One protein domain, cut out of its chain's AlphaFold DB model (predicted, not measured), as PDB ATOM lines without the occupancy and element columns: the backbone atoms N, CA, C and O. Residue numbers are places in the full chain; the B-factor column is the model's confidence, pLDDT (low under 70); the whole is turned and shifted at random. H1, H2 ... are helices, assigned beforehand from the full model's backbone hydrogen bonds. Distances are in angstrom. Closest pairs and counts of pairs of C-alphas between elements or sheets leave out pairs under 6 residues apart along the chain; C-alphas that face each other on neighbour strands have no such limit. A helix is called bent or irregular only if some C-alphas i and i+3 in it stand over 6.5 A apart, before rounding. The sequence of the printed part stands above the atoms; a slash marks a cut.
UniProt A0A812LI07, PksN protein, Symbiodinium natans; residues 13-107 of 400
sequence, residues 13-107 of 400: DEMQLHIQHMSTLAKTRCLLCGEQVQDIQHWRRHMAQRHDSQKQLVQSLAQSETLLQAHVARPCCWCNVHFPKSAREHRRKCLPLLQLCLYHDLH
ATOM      1  N   ASP A  13     -18.728  31.727 -37.050       54.69
ATOM      2  CA  ASP A  13     -19.875  32.630 -36.938       54.69
ATOM      3  C   ASP A  13     -20.719  32.692 -38.228       54.69
ATOM      4  O   ASP A  13     -21.947  32.637 -38.163       54.69
ATOM      5  N   GLU A  14     -20.097  32.735 -39.414       51.62
ATOM      6  CA  GLU A  14     -20.801  32.682 -40.711       51.62
ATOM      7  C   GLU A  14     -21.489  31.330 -40.930       51.62
ATOM      8  O   GLU A  14     -22.625  31.267 -41.408       51.62
ATOM      9  N   MET A  15     -20.833  30.238 -40.529       54.62
ATOM     10  CA  MET A  15     -21.414  28.899 -40.567       54.62
ATOM     11  C   MET A  15     -22.599  28.787 -39.598       54.62
ATOM     12  O   MET A  15     -23.635  28.220 -39.948       54.62
ATOM     13  N   GLN A  16     -22.497  29.387 -38.410       63.41
ATOM     14  CA  GLN A  16     -23.583  29.434 -37.432       63.41
ATOM     15  C   GLN A  16     -24.768  30.284 -37.923       63.41
ATOM     16  O   GLN A  16     -25.920  29.878 -37.753       63.41
ATOM     17  N   LEU A  17     -24.509  31.408 -38.595       69.25
ATOM     18  CA  LEU A  17     -25.537  32.250 -39.213       69.25
ATOM     19  C   LEU A  17     -26.250  31.527 -40.369       69.25
ATOM     20  O   LEU A  17     -27.478  31.566 -40.468       69.25
ATOM     21  N   HIS A  18     -25.501  30.809 -41.208       68.31
ATOM     22  CA  HIS A  18     -26.062  29.993 -42.286       68.31
ATOM     23  C   HIS A  18     -26.960  28.871 -41.740       68.31
ATOM     24  O   HIS A  18     -28.087  28.685 -42.205       68.31
ATOM     25  N   ILE A  19     -26.505  28.183 -40.692       66.12
ATOM     26  CA  ILE A  19     -27.271  27.166 -39.962       66.12
ATOM     27  C   ILE A  19     -28.578  27.751 -39.400       66.12
ATOM     28  O   ILE A  19     -29.640  27.140 -39.547       66.12
ATOM     29  N   GLN A  20     -28.540  28.949 -38.808       74.94
ATOM     30  CA  GLN A  20     -29.732  29.635 -38.289       74.94
ATOM     31  C   GLN A  20     -30.718  30.024 -39.397       74.94
ATOM     32  O   GLN A  20     -31.933  29.848 -39.243       74.94
ATOM     33  N   HIS A  21     -30.215  30.514 -40.530       77.75
ATOM     34  CA  HIS A  21     -31.047  30.880 -41.671       77.75
ATOM     35  C   HIS A  21     -31.726  29.645 -42.282       77.75
ATOM     36  O   HIS A  21     -32.950  29.616 -42.432       77.75
ATOM     37  N   MET A  22     -30.958  28.583 -42.527       77.12
ATOM     38  CA  MET A  22     -31.468  27.310 -43.037       77.12
ATOM     39  C   MET A  22     -32.479  26.673 -42.079       77.12
ATOM     40  O   MET A  22     -33.527  26.187 -42.504       77.12
ATOM     41  N   SER A  23     -32.230  26.751 -40.771       78.31
ATOM     42  CA  SER A  23     -33.176  26.307 -39.748       78.31
ATOM     43  C   SER A  23     -34.489  27.094 -39.772       78.31
ATOM     44  O   SER A  23     -35.560  26.515 -39.591       78.31
ATOM     45  N   THR A  24     -34.431  28.400 -40.037       83.00
ATOM     46  CA  THR A  24     -35.616  29.262 -40.136       83.00
ATOM     47  C   THR A  24     -36.451  28.934 -41.370       83.00
ATOM     48  O   THR A  24     -37.667  28.790 -41.259       83.00
ATOM     49  N   LEU A  25     -35.810  28.724 -42.521       85.19
ATOM     50  CA  LEU A  25     -36.489  28.295 -43.748       85.19
ATOM     51  C   LEU A  25     -37.128  26.911 -43.590       85.19
ATOM     52  O   LEU A  25     -38.285  26.710 -43.962       85.19
ATOM     53  N   ALA A  26     -36.420  25.981 -42.949       87.25
ATOM     54  CA  ALA A  26     -36.897  24.624 -42.711       87.25
ATOM     55  C   ALA A  26     -38.101  24.539 -41.748       87.25
ATOM     56  O   ALA A  26     -38.704  23.473 -41.616       87.25
ATOM     57  N   LYS A  27     -38.483  25.633 -41.070       86.62
ATOM     58  CA  LYS A  27     -39.719  25.692 -40.264       86.62
ATOM     59  C   LYS A  27     -40.972  25.852 -41.114       86.62
ATOM     60  O   LYS A  27     -42.032  25.409 -40.687       86.62
ATOM     61  N   THR A  28     -40.865  26.505 -42.270       88.56
ATOM     62  CA  THR A  28     -42.028  26.976 -43.040       88.56
ATOM     63  C   THR A  28     -42.015  26.544 -44.500       88.56
ATOM     64  O   THR A  28     -43.011  26.734 -45.198       88.56
ATOM     65  N   ARG A  29     -40.911  25.966 -44.990       90.44
ATOM     66  CA  ARG A  29     -40.757  25.534 -46.383       90.44
ATOM     67  C   ARG A  29     -40.060  24.182 -46.473       90.44
ATOM     68  O   ARG A  29     -39.306  23.811 -45.576       90.44
ATOM     69  N   CYS A  30     -40.314  23.454 -47.556       89.88
ATOM     70  CA  CYS A  30     -39.554  22.265 -47.931       89.88
ATOM     71  C   CYS A  30     -38.194  22.681 -48.513       89.88
ATOM     72  O   CYS A  30     -38.159  23.416 -49.497       89.88
ATOM     73  N   LEU A  31     -37.080  22.192 -47.962       87.19
ATOM     74  CA  LEU A  31     -35.731  22.522 -48.451       87.19
ATOM     75  C   LEU A  31     -35.401  21.943 -49.841       87.19
ATOM     76  O   LEU A  31     -34.421  22.364 -50.443       87.19
ATOM     77  N   LEU A  32     -36.194  20.997 -50.359       85.44
ATOM     78  CA  LEU A  32     -35.950  20.384 -51.674       85.44
ATOM     79  C   LEU A  32     -36.619  21.125 -52.835       85.44
ATOM     80  O   LEU A  32     -36.093  21.125 -53.941       85.44
ATOM     81  N   CYS A  33     -37.786  21.731 -52.609       88.06
ATOM     82  CA  CYS A  33     -38.580  22.360 -53.673       88.06
ATOM     83  C   CYS A  33     -39.119  23.753 -53.319       88.06
ATOM     84  O   CYS A  33     -39.735  24.409 -54.155       88.06
ATOM     85  N   GLY A  34     -38.933  24.213 -52.079       85.75
ATOM     86  CA  GLY A  34     -39.376  25.527 -51.618       85.75
ATOM     87  C   GLY A  34     -40.882  25.661 -51.365       85.75
ATOM     88  O   GLY A  34     -41.326  26.767 -51.042       85.75
ATOM     89  N   GLU A  35     -41.687  24.599 -51.480       89.75
ATOM     90  CA  GLU A  35     -43.129  24.657 -51.191       89.75
ATOM     91  C   GLU A  35     -43.384  24.952 -49.703       89.75
ATOM     92  O   GLU A  35     -42.609  24.538 -48.839       89.75
ATOM     93  N   GLN A  36     -44.446  25.703 -49.391       89.69
ATOM     94  CA  GLN A  36     -44.787  26.035 -48.008       89.69
ATOM     95  C   GLN A  36     -45.272  24.807 -47.237       89.69
ATOM     96  O   GLN A  36     -46.112  24.037 -47.693       89.69
ATOM     97  N   VAL A  37     -44.774  24.677 -46.015       89.62
ATOM     98  CA  VAL A  37     -45.032  23.562 -45.114       89.62
ATOM     99  C   VAL A  37     -45.449  24.139 -43.769       89.62
ATOM    100  O   VAL A  37     -44.781  25.009 -43.222       89.62
ATOM    101  N   GLN A  38     -46.574  23.663 -43.243       85.50
ATOM    102  CA  GLN A  38     -47.163  24.201 -42.009       85.50
ATOM    103  C   GLN A  38     -46.681  23.452 -40.765       85.50
ATOM    104  O   GLN A  38     -46.441  24.049 -39.722       85.50
ATOM    105  N   ASP A  39     -46.541  22.134 -40.880       87.00
ATOM    106  CA  ASP A  39     -46.099  21.262 -39.805       87.00
ATOM    107  C   ASP A  39     -45.432  20.005 -40.380       87.00
ATOM    108  O   ASP A  39     -45.365  19.787 -41.594       87.00
ATOM    109  N   ILE A  40     -44.946  19.141 -39.493       85.25
ATOM    110  CA  ILE A  40     -44.277  17.901 -39.883       85.25
ATOM    111  C   ILE A  40     -45.182  16.881 -40.589       85.25
ATOM    112  O   ILE A  40     -44.697  16.097 -41.403       85.25
ATOM    113  N   GLN A  41     -46.485  16.860 -40.311       88.94
ATOM    114  CA  GLN A  41     -47.408  15.934 -40.971       88.94
ATOM    115  C   GLN A  41     -47.744  16.415 -42.383       88.94
ATOM    116  O   GLN A  41     -47.834  15.610 -43.312       88.94
ATOM    117  N   HIS A  42     -47.887  17.727 -42.567       91.75
ATOM    118  CA  HIS A  42     -47.976  18.359 -43.873       91.75
ATOM    119  C   HIS A  42     -46.701  18.081 -44.673       91.75
ATOM    120  O   HIS A  42     -46.797  17.594 -45.796       91.75
ATOM    121  N   TRP A  43     -45.524  18.250 -44.064       90.44
ATOM    122  CA  TRP A  43     -44.252  17.935 -44.709       90.44
ATOM    123  C   TRP A  43     -44.158  16.477 -45.159       90.44
ATOM    124  O   TRP A  43     -43.808  16.211 -46.299       90.44
ATOM    125  N   ARG A  44     -44.513  15.511 -44.302       86.81
ATOM    126  CA  ARG A  44     -44.460  14.080 -44.651       86.81
ATOM    127  C   ARG A  44     -45.398  13.716 -45.796       86.81
ATOM    128  O   ARG A  44     -45.018  12.928 -46.658       86.81
ATOM    129  N   ARG A  45     -46.610  14.285 -45.816       89.50
ATOM    130  CA  ARG A  45     -47.552  14.105 -46.931       89.50
ATOM    131  C   ARG A  45     -47.008  14.726 -48.214       89.50
ATOM    132  O   ARG A  45     -47.030  14.062 -49.241       89.50
ATOM    133  N   HIS A  46     -46.465  15.937 -48.130       89.94
ATOM    134  CA  HIS A  46     -45.799  16.605 -49.245       89.94
ATOM    135  C   HIS A  46     -44.626  15.764 -49.782       89.94
ATOM    136  O   HIS A  46     -44.581  15.479 -50.976       89.94
ATOM    137  N   MET A  47     -43.742  15.267 -48.909       88.38
ATOM    138  CA  MET A  47     -42.624  14.392 -49.283       88.38
ATOM    139  C   MET A  47     -43.108  13.119 -49.980       88.38
ATOM    140  O   MET A  47     -42.564  12.744 -51.008       88.38
ATOM    141  N   ALA A  48     -44.172  12.486 -49.481       85.19
ATOM    142  CA  ALA A  48     -44.740  11.297 -50.115       85.19
ATOM    143  C   ALA A  48     -45.410  11.575 -51.477       85.19
ATOM    144  O   ALA A  48     -45.572  10.646 -52.258       85.19
ATOM    145  N   GLN A  49     -45.828  12.814 -51.754       86.06
ATOM    146  CA  GLN A  49     -46.530  13.188 -52.990       86.06
ATOM    147  C   GLN A  49     -45.604  13.771 -54.063       86.06
ATOM    148  O   GLN A  49     -45.839  13.566 -55.250       86.06
ATOM    149  N   ARG A  50     -44.585  14.536 -53.660       86.75
ATOM    150  CA  ARG A  50     -43.694  15.290 -54.559       86.75
ATOM    151  C   ARG A  50     -42.272  14.729 -54.622       86.75
ATOM    152  O   ARG A  50     -41.554  15.026 -55.570       86.75
ATOM    153  N   HIS A  51     -41.878  13.928 -53.634       86.56
ATOM    154  CA  HIS A  51     -40.514  13.430 -53.437       86.56
ATOM    155  C   HIS A  51     -40.524  11.931 -53.086       86.56
ATOM    156  O   HIS A  51     -39.883  11.497 -52.125       86.56
ATOM    157  N   ASP A  52     -41.292  11.131 -53.836       79.69
ATOM    158  CA  ASP A  52     -41.507   9.705 -53.533       79.69
ATOM    159  C   ASP A  52     -40.186   8.911 -53.507       79.69
ATOM    160  O   ASP A  52     -39.975   8.084 -52.620       79.69
ATOM    161  N   SER A  53     -39.226   9.279 -54.365       79.06
ATOM    162  CA  SER A  53     -37.860   8.735 -54.361       79.06
ATOM    163  C   SER A  53     -37.095   8.950 -53.045       79.06
ATOM    164  O   SER A  53     -36.200   8.176 -52.725       79.06
ATOM    165  N   GLN A  54     -37.439   9.969 -52.251       81.88
ATOM    166  CA  GLN A  54     -36.780  10.302 -50.980       81.88
ATOM    167  C   GLN A  54     -37.589   9.842 -49.756       81.88
ATOM    168  O   GLN A  54     -37.160  10.017 -48.613       81.88
ATOM    169  N   LYS A  55     -38.758   9.225 -49.954       78.00
ATOM    170  CA  LYS A  55     -39.673   8.817 -48.876       78.00
ATOM    171  C   LYS A  55     -39.052   7.808 -47.907       78.00
ATOM    172  O   LYS A  55     -39.233   7.938 -46.695       78.00
ATOM    173  N   GLN A  56     -38.309   6.825 -48.419       76.38
ATOM    174  CA  GLN A  56     -37.618   5.823 -47.594       76.38
ATOM    175  C   GLN A  56     -36.480   6.447 -46.767       76.38
ATOM    176  O   GLN A  56     -36.285   6.095 -45.603       76.38
ATOM    177  N   LEU A  57     -35.784   7.440 -47.330       79.00
ATOM    178  CA  LEU A  57     -34.737   8.188 -46.634       79.00
ATOM    179  C   LEU A  57     -35.318   9.014 -45.476       79.00
ATOM    180  O   LEU A  57     -34.810   8.976 -44.364       79.00
ATOM    181  N   VAL A  58     -36.464   9.668 -45.677       79.62
ATOM    182  CA  VAL A  58     -37.168  10.382 -44.594       79.62
ATOM    183  C   VAL A  58     -37.587   9.441 -43.456       79.62
ATOM    184  O   VAL A  58     -37.515   9.810 -42.280       79.62
ATOM    185  N   GLN A  59     -38.032   8.224 -43.783       78.44
ATOM    186  CA  GLN A  59     -38.436   7.231 -42.784       78.44
ATOM    187  C   GLN A  59     -37.243   6.686 -41.989       78.44
ATOM    188  O   GLN A  59     -37.342   6.578 -40.766       78.44
ATOM    189  N   SER A  60     -36.123   6.396 -42.656       77.50
ATOM    190  CA  SER A  60     -34.890   5.941 -41.999       77.50
ATOM    191  C   SER A  60     -34.257   7.042 -41.141       77.50
ATOM    192  O   SER A  60     -33.903   6.787 -39.991       77.50
ATOM    193  N   LEU A  61     -34.239   8.292 -41.617       77.38
ATOM    194  CA  LEU A  61     -33.786   9.461 -40.858       77.38
ATOM    195  C   LEU A  61     -34.558   9.653 -39.553       77.38
ATOM    196  O   LEU A  61     -33.961   9.873 -38.506       77.38
ATOM    197  N   ALA A  62     -35.885   9.507 -39.580       72.88
ATOM    198  CA  ALA A  62     -36.710   9.607 -38.376       72.88
ATOM    199  C   ALA A  62     -36.449   8.477 -37.356       72.88
ATOM    200  O   ALA A  62     -36.850   8.584 -36.194       72.88
ATOM    201  N   GLN A  63     -35.810   7.385 -37.777       74.06
ATOM    202  CA  GLN A  63     -35.481   6.238 -36.933       74.06
ATOM    203  C   GLN A  63     -34.005   6.216 -36.505       74.06
ATOM    204  O   GLN A  63     -33.695   5.580 -35.498       74.06
ATOM    205  N   SER A  64     -33.130   6.945 -37.202       70.75
ATOM    206  CA  SER A  64     -31.693   7.017 -36.927       70.75
ATOM    207  C   SER A  64     -31.396   7.749 -35.617       70.75
ATOM    208  O   SER A  64     -31.657   8.941 -35.465       70.75
ATOM    209  N   GLU A  65     -30.844   7.037 -34.631       65.06
ATOM    210  CA  GLU A  65     -30.462   7.646 -33.352       65.06
ATOM    211  C   GLU A  65     -29.126   8.380 -33.418       65.06
ATOM    212  O   GLU A  65     -28.955   9.370 -32.710       65.06
ATOM    213  N   THR A  66     -28.217   7.937 -34.286       64.25
ATOM    214  CA  THR A  66     -26.871   8.496 -34.455       64.25
ATOM    215  C   THR A  66     -26.900   9.858 -35.145       64.25
ATOM    216  O   THR A  66     -26.263  10.791 -34.669       64.25
ATOM    217  N   LEU A  67     -27.707  10.028 -36.199       59.88
ATOM    218  CA  LEU A  67     -27.805  11.303 -36.931       59.88
ATOM    219  C   LEU A  67     -28.529  12.394 -36.134       59.88
ATOM    220  O   LEU A  67     -28.240  13.580 -36.273       59.88
ATOM    221  N   LEU A  68     -29.450  12.006 -35.249       62.12
ATOM    222  CA  LEU A  68     -30.254  12.953 -34.476       62.12
ATOM    223  C   LEU A  68     -29.628  13.285 -33.101       62.12
ATOM    224  O   LEU A  68     -30.217  14.038 -32.323       62.12
ATOM    225  N   GLN A  69     -28.445  12.747 -32.768       62.38
ATOM    226  CA  GLN A  69     -27.782  12.963 -31.471       62.38
ATOM    227  C   GLN A  69     -27.373  14.422 -31.213       62.38
ATOM    228  O   GLN A  69     -27.311  14.812 -30.054       62.38
ATOM    229  N   ALA A  70     -27.219  15.271 -32.238       58.34
ATOM    230  CA  ALA A  70     -26.841  16.687 -32.101       58.34
ATOM    231  C   ALA A  70     -27.900  17.599 -31.414       58.34
ATOM    232  O   ALA A  70     -27.721  18.809 -31.308       58.34
ATOM    233  N   HIS A  71     -29.012  17.032 -30.927       61.72
ATOM    234  CA  HIS A  71     -30.199  17.733 -30.407       61.72
ATOM    235  C   HIS A  71     -30.364  17.743 -28.876       61.72
ATOM    236  O   HIS A  71     -31.484  17.854 -28.373       61.72
ATOM    237  N   VAL A  72     -29.287  17.593 -28.103       58.38
ATOM    238  CA  VAL A  72     -29.385  17.415 -26.635       58.38
ATOM    239  C   VAL A  72     -29.734  18.714 -25.878       58.38
ATOM    240  O   VAL A  72     -30.133  18.655 -24.718       58.38
ATOM    241  N   ALA A  73     -29.675  19.882 -26.524       63.66
ATOM    242  CA  ALA A  73     -29.986  21.163 -25.890       63.66
ATOM    243  C   ALA A  73     -31.498  21.374 -25.644       63.66
ATOM    244  O   ALA A  73     -32.344  21.027 -26.475       63.66
ATOM    245  N   ARG A  74     -31.836  21.970 -24.490       68.75
ATOM    246  CA  ARG A  74     -33.173  22.479 -24.135       68.75
ATOM    247  C   ARG A  74     -33.061  23.997 -23.918       68.75
ATOM    248  O   ARG A  74     -32.358  24.369 -22.982       68.75
ATOM    249  N   PRO A  75     -33.730  24.861 -24.708       71.94
ATOM    250  CA  PRO A  75     -34.570  24.581 -25.883       71.94
ATOM    251  C   PRO A  75     -33.846  23.860 -27.022       71.94
ATOM    252  O   PRO A  75     -32.627  23.933 -27.141       71.94
ATOM    253  N   CYS A  76     -34.615  23.208 -27.901       76.38
ATOM    254  CA  CYS A  76     -34.073  22.640 -29.133       76.38
ATOM    255  C   CYS A  76     -33.360  23.723 -29.957       76.38
ATOM    256  O   CYS A  76     -33.994  24.695 -30.362       76.38
ATOM    257  N   CYS A  77     -32.084  23.525 -30.288       73.31
ATOM    258  CA  CYS A  77     -31.263  24.493 -31.027       73.31
ATOM    259  C   CYS A  77     -31.745  24.801 -32.460       73.31
ATOM    260  O   CYS A  77     -31.246  25.735 -33.076       73.31
ATOM    261  N   TRP A  78     -32.740  24.071 -32.974       77.56
ATOM    262  CA  TRP A  78     -33.233  24.221 -34.347       77.56
ATOM    263  C   TRP A  78     -34.675  24.735 -34.404       77.56
ATOM    264  O   TRP A  78     -35.001  25.655 -35.148       77.56
ATOM    265  N   CYS A  79     -35.582  24.196 -33.586       78.06
ATOM    266  CA  CYS A  79     -36.966  24.684 -33.554       78.06
ATOM    267  C   CYS A  79     -37.259  25.648 -32.394       78.06
ATOM    268  O   CYS A  79     -38.331  26.243 -32.375       78.06
ATOM    269  N   ASN A  80     -36.322  25.824 -31.458       76.44
ATOM    270  CA  ASN A  80     -36.449  26.617 -30.231       76.44
ATOM    271  C   ASN A  80     -37.579  26.170 -29.274       76.44
ATOM    272  O   ASN A  80     -37.938  26.878 -28.336       76.44
ATOM    273  N   VAL A  81     -38.145  24.973 -29.479       80.06
ATOM    274  CA  VAL A  81     -39.225  24.425 -28.643       80.06
ATOM    275  C   VAL A  81     -38.651  23.771 -27.385       80.06
ATOM    276  O   VAL A  81     -37.692  22.997 -27.448       80.06
ATOM    277  N   HIS A  82     -39.267  24.059 -26.237       79.69
ATOM    278  CA  HIS A  82     -39.002  23.373 -24.973       79.69
ATOM    279  C   HIS A  82     -39.754  22.038 -24.941       79.69
ATOM    280  O   HIS A  82     -40.957  21.995 -25.192       79.69
ATOM    281  N   PHE A  83     -39.064  20.940 -24.627       77.19
ATOM    282  CA  PHE A  83     -39.671  19.608 -24.556       77.19
ATOM    283  C   PHE A  83     -39.487  18.987 -23.157       77.19
ATOM    284  O   PHE A  83     -38.363  18.940 -22.649       77.19
ATOM    285  N   PRO A  84     -40.567  18.495 -22.517       58.28
ATOM    286  CA  PRO A  84     -40.562  18.241 -21.077       58.28
ATOM    287  C   PRO A  84     -39.891  16.924 -20.649       58.28
ATOM    288  O   PRO A  84     -39.337  16.883 -19.554       58.28
ATOM    289  N   LYS A  85     -39.918  15.838 -21.450       60.72
ATOM    290  CA  LYS A  85     -39.461  14.507 -20.968       60.72
ATOM    291  C   LYS A  85     -38.673  13.630 -21.955       60.72
ATOM    292  O   LYS A  85     -37.724  12.990 -21.522       60.72
ATOM    293  N   SER A  86     -38.967  13.625 -23.261       70.62
ATOM    294  CA  SER A  86     -38.276  12.745 -24.225       70.62
ATOM    295  C   SER A  86     -37.655  13.523 -25.386       70.62
ATOM    296  O   SER A  86     -38.341  13.906 -26.334       70.62
ATOM    297  N   ALA A  87     -36.330  13.714 -25.340       70.38
ATOM    298  CA  ALA A  87     -35.570  14.240 -26.479       70.38
ATOM    299  C   ALA A  87     -35.773  13.360 -27.726       70.38
ATOM    300  O   ALA A  87     -35.892  13.862 -28.838       70.38
ATOM    301  N   ARG A  88     -35.901  12.040 -27.529       72.75
ATOM    302  CA  ARG A  88     -36.146  11.057 -28.590       72.75
ATOM    303  C   ARG A  88     -37.454  11.312 -29.332       72.75
ATOM    304  O   ARG A  88     -37.474  11.269 -30.556       72.75
ATOM    305  N   GLU A  89     -38.529  11.605 -28.609       77.00
ATOM    306  CA  GLU A  89     -39.825  11.886 -29.226       77.00
ATOM    307  C   GLU A  89     -39.820  13.220 -29.977       77.00
ATOM    308  O   GLU A  89     -40.331  13.304 -31.095       77.00
ATOM    309  N   HIS A  90     -39.183  14.242 -29.399       81.88
ATOM    310  CA  HIS A  90     -39.034  15.537 -30.051       81.88
ATOM    311  C   HIS A  90     -38.243  15.431 -31.363       81.88
ATOM    312  O   HIS A  90     -38.684  15.963 -32.377       81.88
ATOM    313  N   ARG A  91     -37.128  14.688 -31.386       77.06
ATOM    314  CA  ARG A  91     -36.290  14.495 -32.587       77.06
ATOM    315  C   ARG A  91     -37.074  13.936 -33.775       77.06
ATOM    316  O   ARG A  91     -36.962  14.446 -34.882       77.06
ATOM    317  N   ARG A  92     -37.960  12.966 -33.529       77.75
ATOM    318  CA  ARG A  92     -38.845  12.389 -34.561       77.75
ATOM    319  C   ARG A  92     -39.905  13.358 -35.079       77.75
ATOM    320  O   ARG A  92     -40.535  13.080 -36.100       77.75
ATOM    321  N   LYS A  93     -40.156  14.437 -34.335       82.25
ATOM    322  CA  LYS A  93     -41.205  15.426 -34.592       82.25
ATOM    323  C   LYS A  93     -40.651  16.807 -34.994       82.25
ATOM    324  O   LYS A  93     -41.425  17.690 -35.353       82.25
ATOM    325  N   CYS A  94     -39.334  17.003 -34.943       84.81
ATOM    326  CA  CYS A  94     -38.688  18.281 -35.215       84.81
ATOM    327  C   CYS A  94     -38.534  18.478 -36.727       84.81
ATOM    328  O   CYS A  94     -37.656  17.888 -37.353       84.81
ATOM    329  N   LEU A  95     -39.403  19.306 -37.311       86.25
ATOM    330  CA  LEU A  95     -39.409  19.569 -38.750       86.25
ATOM    331  C   LEU A  95     -38.064  20.138 -39.255       86.25
ATOM    332  O   LEU A  95     -37.506  19.531 -40.167       86.25
ATOM    333  N   PRO A  96     -37.485  21.204 -38.660       85.19
ATOM    334  CA  PRO A  96     -36.219  21.755 -39.146       85.19
ATOM    335  C   PRO A  96     -35.073  20.744 -39.123       85.19
ATOM    336  O   PRO A  96     -34.300  20.669 -40.067       85.19
ATOM    337  N   LEU A  97     -35.009  19.921 -38.075       83.81
ATOM    338  CA  LEU A  97     -34.006  18.868 -37.939       83.81
ATOM    339  C   LEU A  97     -34.087  17.848 -39.074       83.81
ATOM    340  O   LEU A  97     -33.100  17.599 -39.754       83.81
ATOM    341  N   LEU A  98     -35.267  17.261 -39.283       84.50
ATOM    342  CA  LEU A  98     -35.426  16.209 -40.286       84.50
ATOM    343  C   LEU A  98     -35.162  16.732 -41.697       84.50
ATOM    344  O   LEU A  98     -34.575  16.018 -42.504       84.50
ATOM    345  N   GLN A  99     -35.562  17.974 -41.981       87.94
ATOM    346  CA  GLN A  99     -35.271  18.608 -43.262       87.94
ATOM    347  C   GLN A  99     -33.771  18.837 -43.472       87.94
ATOM    348  O   GLN A  99     -33.277  18.596 -44.567       87.94
ATOM    349  N   LEU A 100     -33.045  19.269 -42.440       83.12
ATOM    350  CA  LEU A 100     -31.612  19.550 -42.544       83.12
ATOM    351  C   LEU A 100     -30.760  18.284 -42.605       83.12
ATOM    352  O   LEU A 100     -29.820  18.247 -43.391       83.12
ATOM    353  N   CYS A 101     -31.112  17.232 -41.859       79.88
ATOM    354  CA  CYS A 101     -30.468  15.925 -42.021       79.88
ATOM    355  C   CYS A 101     -30.710  15.354 -43.419       79.88
ATOM    356  O   CYS A 101     -29.780  14.861 -44.040       79.88
ATOM    357  N   LEU A 102     -31.932  15.479 -43.948       81.88
ATOM    358  CA  LEU A 102     -32.230  15.053 -45.313       81.88
ATOM    359  C   LEU A 102     -31.424  15.849 -46.343       81.88
ATOM    360  O   LEU A 102     -30.876  15.275 -47.278       81.88
ATOM    361  N   TYR A 103     -31.356  17.169 -46.171       81.19
ATOM    362  CA  TYR A 103     -30.583  18.041 -47.044       81.19
ATOM    363  C   TYR A 103     -29.094  17.674 -47.009       81.19
ATOM    364  O   TYR A 103     -28.492  17.497 -48.064       81.19
ATOM    365  N   HIS A 104     -28.527  17.476 -45.819       76.25
ATOM    366  CA  HIS A 104     -27.146  17.038 -45.641       76.25
ATOM    367  C   HIS A 104     -26.889  15.676 -46.295       76.25
ATOM    368  O   HIS A 104     -25.963  15.555 -47.087       76.25
ATOM    369  N   ASP A 105     -27.727  14.669 -46.044       75.19
ATOM    370  CA  ASP A 105     -27.527  13.327 -46.601       75.19
ATOM    371  C   ASP A 105     -27.571  13.327 -48.132       75.19
ATOM    372  O   ASP A 105     -26.753  12.662 -48.763       75.19
ATOM    373  N   LEU A 106     -28.459  14.119 -48.737       74.75
ATOM    374  CA  LEU A 106     -28.554  14.244 -50.194       74.75
ATOM    375  C   LEU A 106     -27.374  15.000 -50.823       74.75
ATOM    376  O   LEU A 106     -27.008  14.692 -51.954       74.75
ATOM    377  N   HIS A 107     -26.787  15.973 -50.121       64.81
ATOM    378  CA  HIS A 107     -25.718  16.818 -50.671       64.81
ATOM    379  C   HIS A 107     -24.311  16.318 -50.323       64.81
ATOM    380  O   HIS A 107     -23.392  16.547 -51.096       64.81
TER     381      HIS A 107
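AT A GLANCE: This is residues 13 to 107 of the 400 residues of the protein "PksN protein" of Symbiodinium natans (UniProt A0A812LI07). One helix, H5, runs through the middle of a rounded body, with H3 crossing it on one side and H1 meeting it on the opposite side by its last residues. H2 and H3 fold back on each other as a V, short H4 makes a corner with H5, and the first residues of H1, 13 to 18, stick out. Two long stretches without a named element, residues 26 to 39 and 62 to 86, link H1 to H2 and H3 to H4. The printed part has 95 residues with five named helices, H1 to H5 in chain order, and no named strand: the class is all helix. It is compact, with a radius of gyration of the C-alphas of 12.7 A and spans of 33 by 30 by 24 A.

HOW THE PARTS SIT: H5, residues 95 to 107, is the hub and touches three other helices. H3, residues 52 to 61, touches residues 98 to 102 of H5, the closest C-alphas being those of Val 58 and Leu 102, 6.8 A apart. They run opposite ways at a steep tilt of 68 degrees, only just short of about perpendicular. H1, residues 13 to 25, touches H5 with residues 22 to 24 alone, at a steep tilt of 65 degrees, opposite ways; the closest C-alphas, of Ser 23 and Pro 96, are 5.5 A apart. H4, residues 87 to 93, is about perpendicular to H5 at 76 degrees; they only just touch, with 3 pairs of C-alphas within 8 A, and only at the corner, the closest C-alphas being those of Arg 91 and Leu 97, 7.3 A apart. H2, residues 40 to 50, and H3 also only just touch, with 3 such pairs, and only at the corner; the C-alphas of Ala 48 and Lys 55 are closest, at 5.8 A. H2 is close to H5 but not clearly touching it, the closest C-alphas, of Ile 40 and Leu 95, being 5.3 A apart. H1 is apart from H2, H3 and H4. Every O i to N i+4 pair is within hydrogen-bond range in H1, H2, H4 and H5; in H3 4 of 6 are.

IN THESE COORDINATES: H5 runs 18.4 A from C-alpha 95 at (-39.409, 19.569, -38.750) to C-alpha 107 at (-25.718, 16.818, -50.671). H1 begins at C-alpha 13, (-19.875, 32.630, -36.938), and is 18.5 A long. H2 measures 14.9 A, H3 14.8 A and H4 9.9 A. H3 is irregular: C-alphas 53 and 56 are 7.4 A apart.

THE WHOLE: The C-alphas farthest apart, of Asp 13 and Gln 49, are 36.7 A apart. The printed part has no cut. The links H1 to H2 and H3 to H4 are long; H2 to H3 and H4 to H5 are tight. Mean pLDDT of the printed part is 77.6; it is under 70 in residues 13 to 19, 65 to 74, 84 to 85 and 107.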